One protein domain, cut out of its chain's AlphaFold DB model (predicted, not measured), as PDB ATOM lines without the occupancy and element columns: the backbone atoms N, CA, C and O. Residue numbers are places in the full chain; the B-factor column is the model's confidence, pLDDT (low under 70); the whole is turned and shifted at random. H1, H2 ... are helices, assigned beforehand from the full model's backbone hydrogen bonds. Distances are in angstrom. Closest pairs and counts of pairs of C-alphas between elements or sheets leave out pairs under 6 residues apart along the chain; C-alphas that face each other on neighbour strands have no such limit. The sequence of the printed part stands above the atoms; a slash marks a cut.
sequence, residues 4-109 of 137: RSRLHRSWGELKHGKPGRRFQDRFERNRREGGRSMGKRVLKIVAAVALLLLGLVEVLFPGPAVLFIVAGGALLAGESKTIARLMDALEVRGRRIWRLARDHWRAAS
ATOM      1  N   ARG A   4     213.864 287.722 240.312       83.75
ATOM      2  CA  ARG A   4     214.145 289.154 240.477       83.75
ATOM      3  C   ARG A   4     215.643 289.460 240.462       83.75
ATOM      4  O   ARG A   4     216.073 290.350 239.739       83.75
ATOM      5  N   SER A   5     216.452 288.697 241.203       77.19
ATOM      6  CA  SER A   5     217.908 288.910 241.255       77.19
ATOM      7  C   SER A   5     218.593 288.672 239.900       77.19
ATOM      8  O   SER A   5     219.525 289.392 239.543       77.19
ATOM      9  N   ARG A   6     218.089 287.724 239.095       75.19
ATOM     10  CA  ARG A   6     218.564 287.477 237.719       75.19
ATOM     11  C   ARG A   6     218.236 288.635 236.781       75.19
ATOM     12  O   ARG A   6     219.084 289.006 235.968       75.19
ATOM     13  N   LEU A   7     217.034 289.198 236.900       77.50
ATOM     14  CA  LEU A   7     216.615 290.368 236.126       77.50
ATOM     15  C   LEU A   7     217.433 291.598 236.511       77.50
ATOM     16  O   LEU A   7     217.972 292.255 235.629       77.50
ATOM     17  N   HIS A   8     217.615 291.854 237.807       81.12
ATOM     18  CA  HIS A   8     218.409 292.986 238.292       81.12
ATOM     19  C   HIS A   8     219.866 292.911 237.833       81.12
ATOM     20  O   HIS A   8     220.426 293.905 237.381       81.12
ATOM     21  N   ARG A   9     220.471 291.717 237.884       79.56
ATOM     22  CA  ARG A   9     221.826 291.496 237.372       79.56
ATOM     23  C   ARG A   9     221.891 291.696 235.858       79.56
ATOM     24  O   ARG A   9     222.741 292.440 235.389       79.56
ATOM     25  N   SER A  10     220.953 291.109 235.110       76.50
ATOM     26  CA  SER A  10     220.888 291.277 233.650       76.50
ATOM     27  C   SER A  10     220.704 292.744 233.252       76.50
ATOM     28  O   SER A  10     221.332 293.213 232.308       76.50
ATOM     29  N   TRP A  11     219.870 293.480 233.988       79.12
ATOM     30  CA  TRP A  11     219.669 294.910 233.799       79.12
ATOM     31  C   TRP A  11     220.934 295.705 234.122       79.12
ATOM     32  O   TRP A  11     221.345 296.554 233.337       79.12
ATOM     33  N   GLY A  12     221.591 295.397 235.243       81.19
ATOM     34  CA  GLY A  12     222.858 296.008 235.630       81.19
ATOM     35  C   GLY A  12     223.944 295.806 234.574       81.19
ATOM     36  O   GLY A  12     224.626 296.759 234.210       81.19
ATOM     37  N   GLU A  13     224.063 294.606 234.018       78.19
ATOM     38  CA  GLU A  13     225.017 294.302 232.948       78.19
ATOM     39  C   GLU A  13     224.708 295.071 231.660       78.19
ATOM     40  O   GLU A  13     225.608 295.660 231.063       78.19
ATOM     41  N   LEU A  14     223.437 295.130 231.249       79.25
ATOM     42  CA  LEU A  14     223.033 295.940 230.100       79.25
ATOM     43  C   LEU A  14     223.258 297.431 230.355       79.25
ATOM     44  O   LEU A  14     223.612 298.154 229.433       79.25
ATOM     45  N   LYS A  15     223.094 297.913 231.588       81.88
ATOM     46  CA  LYS A  15     223.311 299.321 231.937       81.88
ATOM     47  C   LYS A  15     224.795 299.702 231.904       81.88
ATOM     48  O   LYS A  15     225.115 300.783 231.405       81.88
ATOM     49  N   HIS A  16     225.680 298.825 232.384       82.88
ATOM     50  CA  HIS A  16     227.119 299.092 232.533       82.88
ATOM     51  C   HIS A  16     227.997 298.537 231.398       82.88
ATOM     52  O   HIS A  16     229.183 298.843 231.351       82.88
ATOM     53  N   GLY A  17     227.450 297.748 230.468       80.94
ATOM     54  CA  GLY A  17     228.215 297.205 229.341       80.94
ATOM     55  C   GLY A  17     228.779 298.282 228.401       80.94
ATOM     56  O   GLY A  17     228.345 299.439 228.412       80.94
ATOM     57  N   LYS A  18     229.714 297.912 227.522       87.06
ATOM     58  CA  LYS A  18     230.276 298.836 226.519       87.06
ATOM     59  C   LYS A  18     229.227 299.165 225.443       87.06
ATOM     60  O   LYS A  18     228.743 298.225 224.813       87.06
ATOM     61  N   PRO A  19     228.848 300.443 225.222       87.31
ATOM     62  CA  PRO A  19     227.867 300.811 224.195       87.31
ATOM     63  C   PRO A  19     228.223 300.222 222.825       87.31
ATOM     64  O   PRO A  19     229.390 300.250 222.436       87.31
ATOM     65  N   GLY A  20     227.238 299.683 222.101       89.69
ATOM     66  CA  GLY A  20     227.472 299.072 220.785       89.69
ATOM     67  C   GLY A  20     228.140 297.692 220.806       89.69
ATOM     68  O   GLY A  20     228.486 297.160 219.751       89.69
ATOM     69  N   ARG A  21     228.331 297.102 221.988       90.94
ATOM     70  CA  ARG A  21     228.755 295.704 222.153       90.94
ATOM     71  C   ARG A  21     227.987 294.936 223.223       90.94
ATOM     72  O   ARG A  21     228.206 293.738 223.388       90.94
ATOM     73  N   ARG A  22     227.088 295.597 223.953       90.31
ATOM     74  CA  ARG A  22     226.401 295.045 225.132       90.31
ATOM     75  C   ARG A  22     225.661 293.758 224.795       90.31
ATOM     76  O   ARG A  22     225.695 292.794 225.562       90.31
ATOM     77  N   PHE A  23     224.991 293.741 223.649       91.50
ATOM     78  CA  PHE A  23     224.193 292.602 223.226       91.50
ATOM     79  C   PHE A  23     225.070 291.478 222.669       91.50
ATOM     80  O   PHE A  23     224.813 290.309 222.967       91.50
ATOM     81  N   GLN A  24     226.133 291.806 221.928       92.00
ATOM     82  CA  GLN A  24     227.116 290.823 221.459       92.00
ATOM     83  C   GLN A  24     227.868 290.149 222.610       92.00
ATOM     84  O   GLN A  24     227.964 288.922 222.628       92.00
ATOM     85  N   ASP A  25     228.322 290.914 223.604       90.94
ATOM     86  CA  ASP A  25     229.013 290.390 224.788       90.94
ATOM     87  C   ASP A  25     228.110 289.406 225.550       90.94
ATOM     88  O   ASP A  25     228.539 288.333 225.985       90.94
ATOM     89  N   ARG A  26     226.814 289.731 225.658       88.31
ATOM     90  CA  ARG A  26     225.806 288.850 226.258       88.31
ATOM     91  C   ARG A  26     225.589 287.572 225.444       88.31
ATOM     92  O   ARG A  26     225.462 286.501 226.040       88.31
ATOM     93  N   PHE A  27     225.535 287.664 224.115       89.06
ATOM     94  CA  PHE A  27     225.422 286.501 223.228       89.06
ATOM     95  C   PHE A  27     226.633 285.569 223.370       89.06
ATOM     96  O   PHE A  27     226.471 284.364 223.568       89.06
ATOM     97  N   GLU A  28     227.848 286.122 223.325       89.44
ATOM     98  CA  GLU A  28     229.089 285.357 223.468       89.44
ATOM     99  C   GLU A  28     229.150 284.643 224.818       89.44
ATOM    100  O   GLU A  28     229.484 283.459 224.872       89.44
ATOM    101  N   ARG A  29     228.750 285.317 225.900       85.44
ATOM    102  CA  ARG A  29     228.681 284.707 227.229       85.44
ATOM    103  C   ARG A  29     227.632 283.599 227.310       85.44
ATOM    104  O   ARG A  29     227.948 282.511 227.774       85.44
ATOM    105  N   ASN A  30     226.417 283.829 226.804       83.81
ATOM    106  CA  ASN A  30     225.377 282.796 226.759       83.81
ATOM    107  C   ASN A  30     225.837 281.548 225.987       83.81
ATOM    108  O   ASN A  30     225.470 280.439 226.371       83.81
ATOM    109  N   ARG A  31     226.625 281.732 224.917       84.44
ATOM    110  CA  ARG A  31     227.192 280.639 224.119       84.44
ATOM    111  C   ARG A  31     228.297 279.890 224.870       84.44
ATOM    112  O   ARG A  31     228.307 278.667 224.829       84.44
ATOM    113  N   ARG A  32     229.191 280.603 225.567       85.31
ATOM    114  CA  ARG A  32     230.258 280.006 226.401       85.31
ATOM    115  C   ARG A  32     229.704 279.240 227.602       85.31
ATOM    116  O   ARG A  32     230.254 278.216 227.973       85.31
ATOM    117  N   GLU A  33     228.601 279.713 228.180       80.50
ATOM    118  CA  GLU A  33     227.923 279.060 229.307       80.50
ATOM    119  C   GLU A  33     227.211 277.746 228.925       80.50
ATOM    120  O   GLU A  33     226.729 277.064 229.823       80.50
ATOM    121  N   GLY A  34     227.125 277.394 227.632       62.38
ATOM    122  CA  GLY A  34     226.930 276.034 227.095       62.38
ATOM    123  C   GLY A  34     225.688 275.209 227.485       62.38
ATOM    124  O   GLY A  34     225.406 274.220 226.823       62.38
ATOM    125  N   GLY A  35     224.907 275.581 228.503       61.09
ATOM    126  CA  GLY A  35     224.020 274.643 229.207       61.09
ATOM    127  C   GLY A  35     222.638 275.194 229.551       61.09
ATOM    128  O   GLY A  35     222.151 275.022 230.670       61.09
ATOM    129  N   ARG A  36     221.972 275.900 228.629       66.50
ATOM    130  CA  ARG A  36     220.568 276.297 228.846       66.50
ATOM    131  C   ARG A  36     219.636 275.172 228.409       66.50
ATOM    132  O   ARG A  36     219.660 274.773 227.251       66.50
ATOM    133  N   SER A  37     218.781 274.711 229.327       79.75
ATOM    134  CA  SER A  37     217.753 273.717 229.007       79.75
ATOM    135  C   SER A  37     216.886 274.188 227.837       79.75
ATOM    136  O   SER A  37     216.508 275.364 227.762       79.75
ATOM    137  N   MET A  38     216.555 273.265 226.934       82.62
ATOM    138  CA  MET A  38     215.797 273.556 225.714       82.62
ATOM    139  C   MET A  38     214.465 274.255 226.022       82.62
ATOM    140  O   MET A  38     214.131 275.247 225.379       82.62
ATOM    141  N   GLY A  39     213.781 273.861 227.104       86.38
ATOM    142  CA  GLY A  39     212.559 274.530 227.564       86.38
ATOM    143  C   GLY A  39     212.749 276.014 227.912       86.38
ATOM    144  O   GLY A  39     211.937 276.849 227.524       86.38
ATOM    145  N   LYS A  40     213.861 276.397 228.560       84.25
ATOM    146  CA  LYS A  40     214.155 277.815 228.857       84.25
ATOM    147  C   LYS A  40     214.450 278.618 227.594       84.25
ATOM    148  O   LYS A  40     214.234 279.829 227.583       84.25
ATOM    149  N   ARG A  41     214.991 277.973 226.559       86.06
ATOM    150  CA  ARG A  41     215.238 278.594 225.255       86.06
ATOM    151  C   ARG A  41     213.924 278.853 224.527       86.06
ATOM    152  O   ARG A  41     213.685 279.991 224.140       86.06
ATOM    153  N   VAL A  42     213.061 277.841 224.433       89.44
ATOM    154  CA  VAL A  42     211.727 277.965 223.820       89.44
ATOM    155  C   VAL A  42     210.909 279.041 224.528       89.44
ATOM    156  O   VAL A  42     210.446 279.969 223.874       89.44
ATOM    157  N   LEU A  43     210.829 279.003 225.862       90.19
ATOM    158  CA  LEU A  43     210.092 280.006 226.632       90.19
ATOM    159  C   LEU A  43     210.598 281.433 226.368       90.19
ATOM    160  O   LEU A  43     209.801 282.357 226.232       90.19
ATOM    161  N   LYS A  44     211.920 281.623 226.261       88.94
ATOM    162  CA  LYS A  44     212.506 282.930 225.935       88.94
ATOM    163  C   LYS A  44     212.161 283.397 224.527       88.94
ATOM    164  O   LYS A  44     211.889 284.579 224.358       88.94
ATOM    165  N   ILE A  45     212.177 282.501 223.542       91.06
ATOM    166  CA  ILE A  45     211.806 282.832 222.161       91.06
ATOM    167  C   ILE A  45     210.326 283.213 222.100       91.06
ATOM    168  O   ILE A  45     210.009 284.270 221.568       91.06
ATOM    169  N   VAL A  46     209.443 282.417 222.709       94.44
ATOM    170  CA  VAL A  46     208.001 282.700 222.765       94.44
ATOM    171  C   VAL A  46     207.739 284.046 223.437       94.44
ATOM    172  O   VAL A  46     207.047 284.887 222.871       94.44
ATOM    173  N   ALA A  47     208.353 284.300 224.598       93.00
ATOM    174  CA  ALA A  47     208.226 285.583 225.283       93.00
ATOM    175  C   ALA A  47     208.745 286.751 224.430       93.00
ATOM    176  O   ALA A  47     208.136 287.816 224.401       93.00
ATOM    177  N   ALA A  48     209.852 286.561 223.709       93.69
ATOM    178  CA  ALA A  48     210.396 287.598 222.848       93.69
ATOM    179  C   ALA A  48     209.484 287.909 221.656       93.69
ATOM    180  O   ALA A  48     209.265 289.078 221.358       93.69
ATOM    181  N   VAL A  49     208.928 286.882 221.010       95.56
ATOM    182  CA  VAL A  49     207.961 287.040 219.915       95.56
ATOM    183  C   VAL A  49     206.698 287.737 220.415       95.56
ATOM    184  O   VAL A  49     206.261 288.694 219.785       95.56
ATOM    185  N   ALA A  50     206.163 287.337 221.571       95.69
ATOM    186  CA  ALA A  50     204.996 287.983 222.168       95.69
ATOM    187  C   ALA A  50     205.232 289.483 222.421       95.69
ATOM    188  O   ALA A  50     204.386 290.304 222.077       95.69
ATOM    189  N   LEU A  51     206.402 289.856 222.952       95.50
ATOM    190  CA  LEU A  51     206.767 291.263 223.150       95.50
ATOM    191  C   LEU A  51     206.898 292.022 221.824       95.50
ATOM    192  O   LEU A  51     206.437 293.153 221.729       95.50
ATOM    193  N   LEU A  52     207.496 291.423 220.792       94.38
ATOM    194  CA  LEU A  52     207.600 292.066 219.477       94.38
ATOM    195  C   LEU A  52     206.225 292.295 218.840       94.38
ATOM    196  O   LEU A  52     205.989 293.369 218.296       94.38
ATOM    197  N   LEU A  53     205.324 291.312 218.931       94.69
ATOM    198  CA  LEU A  53     203.954 291.435 218.430       94.69
ATOM    199  C   LEU A  53     203.182 292.516 219.184       94.69
ATOM    200  O   LEU A  53     202.538 293.348 218.553       94.69
ATOM    201  N   LEU A  54     203.300 292.555 220.514       93.00
ATOM    202  CA  LEU A  54     202.683 293.600 221.326       93.00
ATOM    203  C   LEU A  54     203.211 294.987 220.944       93.00
ATOM    204  O   LEU A  54     202.431 295.902 220.706       93.00
ATOM    205  N   GLY A  55     204.529 295.122 220.791       91.62
ATOM    206  CA  GLY A  55     205.137 296.365 220.332       91.62
ATOM    207  C   GLY A  55     204.675 296.780 218.936       91.62
ATOM    208  O   GLY A  55     204.484 297.964 218.701       91.62
ATOM    209  N   LEU A  56     204.452 295.830 218.022       92.88
ATOM    210  CA  LEU A  56     203.923 296.113 216.685       92.88
ATOM    211  C   LEU A  56     202.466 296.589 216.728       92.88
ATOM    212  O   LEU A  56     202.112 297.519 216.009       92.88
ATOM    213  N   VAL A  57     201.634 295.994 217.587       91.75
ATOM    214  CA  VAL A  57     200.270 296.479 217.836       91.75
ATOM    215  C   VAL A  57     200.325 297.922 218.350       91.75
ATOM    216  O   VAL A  57     199.645 298.789 217.812       91.75
ATOM    217  N   GLU A  58     201.218 298.227 219.289       88.19
ATOM    218  CA  GLU A  58     201.432 299.591 219.794       88.19
ATOM    219  C   GLU A  58     202.076 300.567 218.791       88.19
ATOM    220  O   GLU A  58     202.239 301.743 219.098       88.19
ATOM    221  N   VAL A  59     202.471 300.133 217.590       88.69
ATOM    222  CA  VAL A  59     202.799 301.085 216.512       88.69
ATOM    223  C   VAL A  59     201.518 301.673 215.916       88.69
ATOM    224  O   VAL A  59     201.513 302.825 215.489       88.69
ATOM    225  N   LEU A  60     200.437 300.888 215.885       85.19
ATOM    226  CA  LEU A  60     199.138 301.307 215.357       85.19
ATOM    227  C   LEU A  60     198.281 302.005 216.419       85.19
ATOM    228  O   LEU A  60     197.532 302.924 216.099       85.19
ATOM    229  N   PHE A  61     198.401 301.580 217.675       80.81
ATOM    230  CA  PHE A  61     197.710 302.184 218.814       80.81
ATOM    231  C   PHE A  61     198.660 303.097 219.593       80.81
ATOM    232  O   PHE A  61     199.833 302.771 219.709       80.81
ATOM    233  N   PRO A  62     198.199 304.214 220.179       78.38
ATOM    234  CA  PRO A  62     199.059 305.066 220.993       78.38
ATOM    235  C   PRO A  62     199.571 304.296 222.225       78.38
ATOM    236  O   PRO A  62     198.842 304.100 223.194       78.38
ATOM    237  N   GLY A  63     200.831 303.853 222.184       78.44
ATOM    238  CA  GLY A  63     201.469 303.074 223.244       78.44
ATOM    239  C   GLY A  63     203.001 303.133 223.190       78.44
ATOM    240  O   GLY A  63     203.583 303.618 222.213       78.44
ATOM    241  N   PRO A  64     203.699 302.691 224.250       89.81
ATOM    242  CA  PRO A  64     205.157 302.666 224.307       89.81
ATOM    243  C   PRO A  64     205.784 301.531 223.464       89.81
ATOM    244  O   PRO A  64     206.641 300.793 223.957       89.81
ATOM    245  N   ALA A  65     205.464 301.451 222.165       91.50
ATOM    246  CA  ALA A  65     205.882 300.382 221.245       91.50
ATOM    247  C   ALA A  65     207.376 300.047 221.321       91.50
ATOM    248  O   ALA A  65     207.795 298.887 221.364       91.50
ATOM    249  N   VAL A  66     208.200 301.096 221.379       90.31
ATOM    250  CA  VAL A  66     209.660 300.997 221.441       90.31
ATOM    251  C   VAL A  66     210.114 300.165 222.642       90.31
ATOM    252  O   VAL A  66     211.067 299.398 222.514       90.31
ATOM    253  N   LEU A  67     209.437 300.266 223.790       92.06
ATOM    254  CA  LEU A  67     209.763 299.499 224.994       92.06
ATOM    255  C   LEU A  67     209.663 297.994 224.721       92.06
ATOM    256  O   LEU A  67     210.606 297.248 224.993       92.06
ATOM    257  N   PHE A  68     208.538 297.563 224.158       93.50
ATOM    258  CA  PHE A  68     208.258 296.158 223.877       93.50
ATOM    259  C   PHE A  68     209.150 295.610 222.764       93.50
ATOM    260  O   PHE A  68     209.719 294.525 222.911       93.50
ATOM    261  N   ILE A  69     209.373 296.399 221.707       92.69
ATOM    262  CA  ILE A  69     210.272 296.031 220.609       92.69
ATOM    263  C   ILE A  69     211.704 295.843 221.122       92.69
ATOM    264  O   ILE A  69     212.343 294.825 220.842       92.69
ATOM    265  N   VAL A  70     212.208 296.788 221.922       92.88
ATOM    266  CA  VAL A  70     213.556 296.708 222.504       92.88
ATOM    267  C   VAL A  70     213.664 295.542 223.485       92.88
ATOM    268  O   VAL A  70     214.674 294.839 223.471       92.88
ATOM    269  N   ALA A  71     212.644 295.288 224.310       92.62
ATOM    270  CA  ALA A  71     212.638 294.168 225.250       92.62
ATOM    271  C   ALA A  71     212.645 292.805 224.532       92.62
ATOM    272  O   ALA A  71     213.458 291.936 224.867       92.62
ATOM    273  N   GLY A  72     211.800 292.630 223.511       94.25
ATOM    274  CA  GLY A  72     211.772 291.429 222.673       94.25
ATOM    275  C   GLY A  72     213.087 291.230 221.915       94.25
ATOM    276  O   GLY A  72     213.697 290.159 221.981       94.25
ATOM    277  N   GLY A  73     213.604 292.293 221.293       93.88
ATOM    278  CA  GLY A  73     214.910 292.291 220.631       93.88
ATOM    279  C   GLY A  73     216.056 291.935 221.582       93.88
ATOM    280  O   GLY A  73     216.912 291.117 221.248       93.88
ATOM    281  N   ALA A  74     216.045 292.461 222.809       92.06
ATOM    282  CA  ALA A  74     217.036 292.155 223.838       92.06
ATOM    283  C   ALA A  74     217.005 290.688 224.296       92.06
ATOM    284  O   ALA A  74     218.050 290.140 224.666       92.06
ATOM    285  N   LEU A  75     215.832 290.046 224.303       91.56
ATOM    286  CA  LEU A  75     215.706 288.612 224.575       91.56
ATOM    287  C   LEU A  75     216.260 287.777 223.415       91.56
ATOM    288  O   LEU A  75     217.078 286.886 223.659       91.56
ATOM    289  N   LEU A  76     215.892 288.103 222.170       92.25
ATOM    290  CA  LEU A  76     216.387 287.413 220.970       92.25
ATOM    291  C   LEU A  76     217.887 287.605 220.739       92.25
ATOM    292  O   LEU A  76     218.561 286.688 220.273       92.25
ATOM    293  N   ALA A  77     218.441 288.759 221.109       92.00
ATOM    294  CA  ALA A  77     219.871 289.033 221.014       92.00
ATOM    295  C   ALA A  77     220.714 288.000 221.775       92.00
ATOM    296  O   ALA A  77     221.815 287.661 221.355       92.00
ATOM    297  N   GLY A  78     220.190 287.449 222.875       88.50
ATOM    298  CA  GLY A  78     220.865 286.394 223.627       88.50
ATOM    299  C   GLY A  78     220.947 285.046 222.903       88.50
ATOM    300  O   GLY A  78     221.714 284.198 223.354       88.50
ATOM    301  N   GLU A  79     220.176 284.856 221.830       89.19
ATOM    302  CA  GLU A  79     220.060 283.615 221.051       89.19
ATOM    303  C   GLU A  79     220.597 283.766 219.612       89.19
ATOM    304  O   GLU A  79     220.959 282.769 218.990       89.19
ATOM    305  N   SER A  80     220.692 284.993 219.081       90.00
ATOM    306  CA  SER A  80     221.161 285.275 217.718       90.00
ATOM    307  C   SER A  80     222.210 286.387 217.677       90.00
ATOM    308  O   SER A  80     221.941 287.536 218.035       90.00
ATOM    309  N   LYS A  81     223.391 286.066 217.129       91.75
ATOM    310  CA  LYS A  81     224.479 287.034 216.902       91.75
ATOM    311  C   LYS A  81     224.048 288.178 215.981       91.75
ATOM    312  O   LYS A  81     224.490 289.309 216.162       91.75
ATOM    313  N   THR A  82     223.192 287.891 215.002       93.19
ATOM    314  CA  THR A  82     222.681 288.891 214.056       93.19
ATOM    315  C   THR A  82     221.810 289.915 214.770       93.19
ATOM    316  O   THR A  82     222.033 291.113 214.619       93.19
ATOM    317  N   ILE A  83     220.884 289.457 215.619       92.94
ATOM    318  CA  ILE A  83     220.027 290.350 216.407       92.94
ATOM    319  C   ILE A  83     220.855 291.136 217.426       92.94
ATOM    320  O   ILE A  83     220.647 292.333 217.584       92.94
ATOM    321  N   ALA A  84     221.848 290.505 218.058       93.50
ATOM    322  CA  ALA A  84     222.763 291.200 218.958       93.50
ATOM    323  C   ALA A  84     223.498 292.361 218.265       93.50
ATOM    324  O   ALA A  84     223.495 293.482 218.766       93.50
ATOM    325  N   ARG A  85     224.057 292.114 217.074       94.44
ATOM    326  CA  ARG A  85     224.705 293.148 216.251       94.44
ATOM    327  C   ARG A  85     223.740 294.250 215.830       94.44
ATOM    328  O   ARG A  85     224.116 295.417 215.856       94.44
ATOM    329  N   LEU A  86     222.516 293.889 215.444       94.56
ATOM    330  CA  LEU A  86     221.490 294.859 215.069       94.56
ATOM    331  C   LEU A  86     221.154 295.780 216.246       94.56
ATOM    332  O   LEU A  86     221.196 296.996 216.089       94.56
ATOM    333  N   MET A  87     220.885 295.211 217.420       93.94
ATOM    334  CA  MET A  87     220.582 295.963 218.640       93.94
ATOM    335  C   MET A  87     221.725 296.908 219.026       93.94
ATOM    336  O   MET A  87     221.491 298.085 219.296       93.94
ATOM    337  N   ASP A  88     222.962 296.417 218.988       94.31
ATOM    338  CA  ASP A  88     224.159 297.220 219.242       94.31
ATOM    339  C   ASP A  88     224.318 298.368 218.219       94.31
ATOM    340  O   ASP A  88     224.614 299.509 218.584       94.31
ATOM    341  N   ALA A  89     224.085 298.102 216.931       92.31
ATOM    342  CA  ALA A  89     224.164 299.116 215.879       92.31
ATOM    343  C   ALA A  89     223.062 300.177 216.016       92.31
ATOM    344  O   ALA A  89     223.325 301.367 215.826       92.31
ATOM    345  N   LEU A  90     221.839 299.763 216.360       92.62
ATOM    346  CA  LEU A  90     220.721 300.665 216.631       92.62
ATOM    347  C   LEU A  90     221.003 301.541 217.852       92.62
ATOM    348  O   LEU A  90     220.747 302.742 217.796       92.62
ATOM    349  N   GLU A  91     221.608 300.992 218.909       93.25
ATOM    350  CA  GLU A  91     222.030 301.777 220.072       93.25
ATOM    351  C   GLU A  91     223.005 302.896 219.662       93.25
ATOM    352  O   GLU A  91     222.807 304.064 220.002       93.25
ATOM    353  N   VAL A  92     224.053 302.561 218.902       93.56
ATOM    354  CA  VAL A  92     225.087 303.524 218.484       93.56
ATOM    355  C   VAL A  92     224.518 304.581 217.538       93.56
ATOM    356  O   VAL A  92     224.787 305.774 217.713       93.56
ATOM    357  N   ARG A  93     223.706 304.169 216.554       92.44
ATOM    358  CA  ARG A  93     223.040 305.090 215.620       92.44
ATOM    359  C   ARG A  93     222.078 306.014 216.353       92.44
ATOM    360  O   ARG A  93     222.160 307.223 216.160       92.44
ATOM    361  N   GLY A  94     221.254 305.474 217.249       90.88
ATOM    362  CA  GLY A  94     220.348 306.255 218.087       90.88
ATOM    363  C   GLY A  94     221.095 307.288 218.928       90.88
ATOM    364  O   GLY A  94     220.732 308.460 218.929       90.88
ATOM    365  N   ARG A  95     222.215 306.907 219.560       91.00
ATOM    366  CA  ARG A  95     223.074 307.849 220.302       91.00
ATOM    367  C   ARG A  95     223.666 308.937 219.407       91.00
ATOM    368  O   ARG A  95     223.781 310.078 219.846       91.00
ATOM    369  N   ARG A  96     224.066 308.609 218.174       91.88
ATOM    370  CA  ARG A  96     224.575 309.600 217.215       91.88
ATOM    371  C   ARG A  96     223.481 310.586 216.815       91.88
ATOM    372  O   ARG A  96     223.714 311.782 216.929       91.88
ATOM    373  N   ILE A  97     222.313 310.088 216.414       92.94
ATOM    374  CA  ILE A  97     221.153 310.912 216.045       92.94
ATOM    375  C   ILE A  97     220.758 311.812 217.215       92.94
ATOM    376  O   ILE A  97     220.589 313.009 217.037       92.94
ATOM    377  N   TRP A  98     220.705 311.262 218.426       91.75
ATOM    378  CA  TRP A  98     220.373 312.017 219.625       91.75
ATOM    379  C   TRP A  98     221.376 313.133 219.939       91.75
ATOM    380  O   TRP A  98     220.970 314.230 220.311       91.75
ATOM    381  N   ARG A  99     222.684 312.879 219.784       92.88
ATOM    382  CA  ARG A  99     223.708 313.924 219.937       92.88
ATOM    383  C   ARG A  99     223.523 315.025 218.901       92.88
ATOM    384  O   ARG A  99     223.417 316.176 219.290       92.88
ATOM    385  N   LEU A 100     223.373 314.663 217.627       91.50
ATOM    386  CA  LEU A 100     223.148 315.633 216.554       91.50
ATOM    387  C   LEU A 100     221.888 316.466 216.804       91.50
ATOM    388  O   LEU A 100     221.953 317.687 216.743       91.50
ATOM    389  N   ALA A 101     220.772 315.826 217.157       89.94
ATOM    390  CA  ALA A 101     219.521 316.505 217.479       89.94
ATOM    391  C   ALA A 101     219.680 317.455 218.673       89.94
ATOM    392  O   ALA A 101     219.210 318.588 218.630       89.94
ATOM    393  N   ARG A 102     220.378 317.023 219.728       92.94
ATOM    394  CA  ARG A 102     220.659 317.852 220.904       92.94
ATOM    395  C   ARG A 102     221.553 319.039 220.568       92.94
ATOM    396  O   ARG A 102     221.298 320.133 221.065       92.94
ATOM    397  N   ASP A 103     222.591 318.830 219.772       92.31
ATOM    398  CA  ASP A 103     223.535 319.878 219.393       92.31
ATOM    399  C   ASP A 103     222.837 320.909 218.495       92.31
ATOM    400  O   ASP A 103     222.941 322.107 218.747       92.31
ATOM    401  N   HIS A 104     222.007 320.454 217.549       90.94
ATOM    402  CA  HIS A 104     221.153 321.330 216.741       90.94
ATOM    403  C   HIS A 104     220.144 322.100 217.598       90.94
ATOM    404  O   HIS A 104     220.007 323.310 217.459       90.94
ATOM    405  N   TRP A 105     219.482 321.428 218.544       88.69
ATOM    406  CA  TRP A 105     218.555 322.073 219.477       88.69
ATOM    407  C   TRP A 105     219.247 323.143 220.327       88.69
ATOM    408  O   TRP A 105     218.701 324.225 220.542       88.69
ATOM    409  N   ARG A 106     220.474 322.876 220.790       88.88
ATOM    410  CA  ARG A 106     221.295 323.822 221.563       88.88
ATOM    411  C   ARG A 106     221.821 324.991 220.733       88.88
ATOM    412  O   ARG A 106     221.989 326.070 221.291       88.88
ATOM    413  N   ALA A 107     222.028 324.808 219.435       89.25
ATOM    414  CA  ALA A 107     222.371 325.889 218.515       89.25
ATOM    415  C   ALA A 107     221.142 326.702 218.056       89.25
ATOM    416  O   ALA A 107     221.284 327.843 217.631       89.25
ATOM    417  N   ALA A 108     219.935 326.135 218.159       87.56
ATOM    418  CA  ALA A 108     218.698 326.773 217.722       87.56
ATOM    419  C   ALA A 108     218.367 328.040 218.533       87.56
ATOM    420  O   ALA A 108     218.535 328.076 219.757       87.56
ATOM    421  N   SER A 109     217.849 329.066 217.852       88.44
ATOM    422  CA  SER A 109     217.446 330.332 218.471       88.44
ATOM    423  C   SER A 109     216.251 330.145 219.423       88.44
ATOM    424  O   SER A 109     215.438 329.237 219.209       88.44
TER     425      SER A 109
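Overview. This is residues 4 to 109 of the 137 residues of an uncharacterized protein of Opitutus sp. ER46 (UniProt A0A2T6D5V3). The long helix H5 and a helical hairpin, H3 with H4, open as a V; at its corner the end of H4 meets the first part of H5, and the short helix H2 packs on both there. H5 runs out past this body as a straight arm, residues 96 to 109 sticking out, while H1 turns away from H2 to another side and residues 4 to 9 stick out. The printed part has 106 residues with five named helices, H1 to H5 in order along the chain, and no named strand; the class is all helix. The whole is only just loose, close to compact, with a radius of gyration of the C-alphas of 16.0 A, and elongated, spanning 58 by 33 by 27 A.

Arrangement. Start at H5, residues 81 to 107, the longest helix. Its residues 81 to 88 alone touch H2, residues 22 to 32; the closest C-alphas, of Phe 23 and Ala 84, are 4.7 A apart. These two run opposite ways at a shallow tilt of 16 degrees. Look next at H4, residues 65 to 77, which forms a helical hairpin with H5. Residues 73 to 77 of H4 alone touch residues 83 to 87 of H5, closest at the C-alphas of Ala 77 and Ala 84, 4.2 A apart. The tilt of H4 to H5 is 38 degrees, only just steep, and they run opposite ways. H4 touches H2 with residues 74 to 77 alone; the closest C-alphas, of Phe 23 and Ala 77, are 6.0 A apart, and the tilt is a shallow 32 degrees, the same way. H2, H4 and H5 form a bundle, a group of helices that touch one another. Farther out, H3, residues 38 to 60, forms the other helical hairpin with H4: the closest C-alphas, of Ala 48 and Gly 72, are 4.1 A apart, at a shallow tilt of 24 degrees, opposite ways. H3 is apart from H5 and H2. H1, residues 4 to 16, only just touches H2, and only at the corner by their link, with 3 pairs of C-alphas within 8 A; the closest, of Leu 14 and Arg 22, are 6.1 A apart. In H1, H2, H4 and H5 each O i to N i+4 pair is within hydrogen-bond range; in H3 it is 18 of 19.

Along the chain. Find C-alpha 81 at (224.479, 287.034, 216.902); from there H5 runs 38.9 A to C-alpha 107 at (222.371, 325.889, 218.515). H3 measures 34.0 A, H1 18.2 A, H4 18.0 A and H2 15.6 A from first to last C-alpha. H1 begins at C-alpha 4, at (214.145, 289.154, 240.477).

Size, cuts and confidence. The two C-alphas farthest apart, of Ser 37 and Ser 109, are 57.6 A from each other. Without the stretches that stand free, 4 to 9, 32 to 40 and 96 to 109, the body spans 35 by 32 by 22 A. The printed part has no cut, and its four links between helices are tight. Look for low confidence at residues 34 to 36, under 70; the mean pLDDT of the printed part is 88.1.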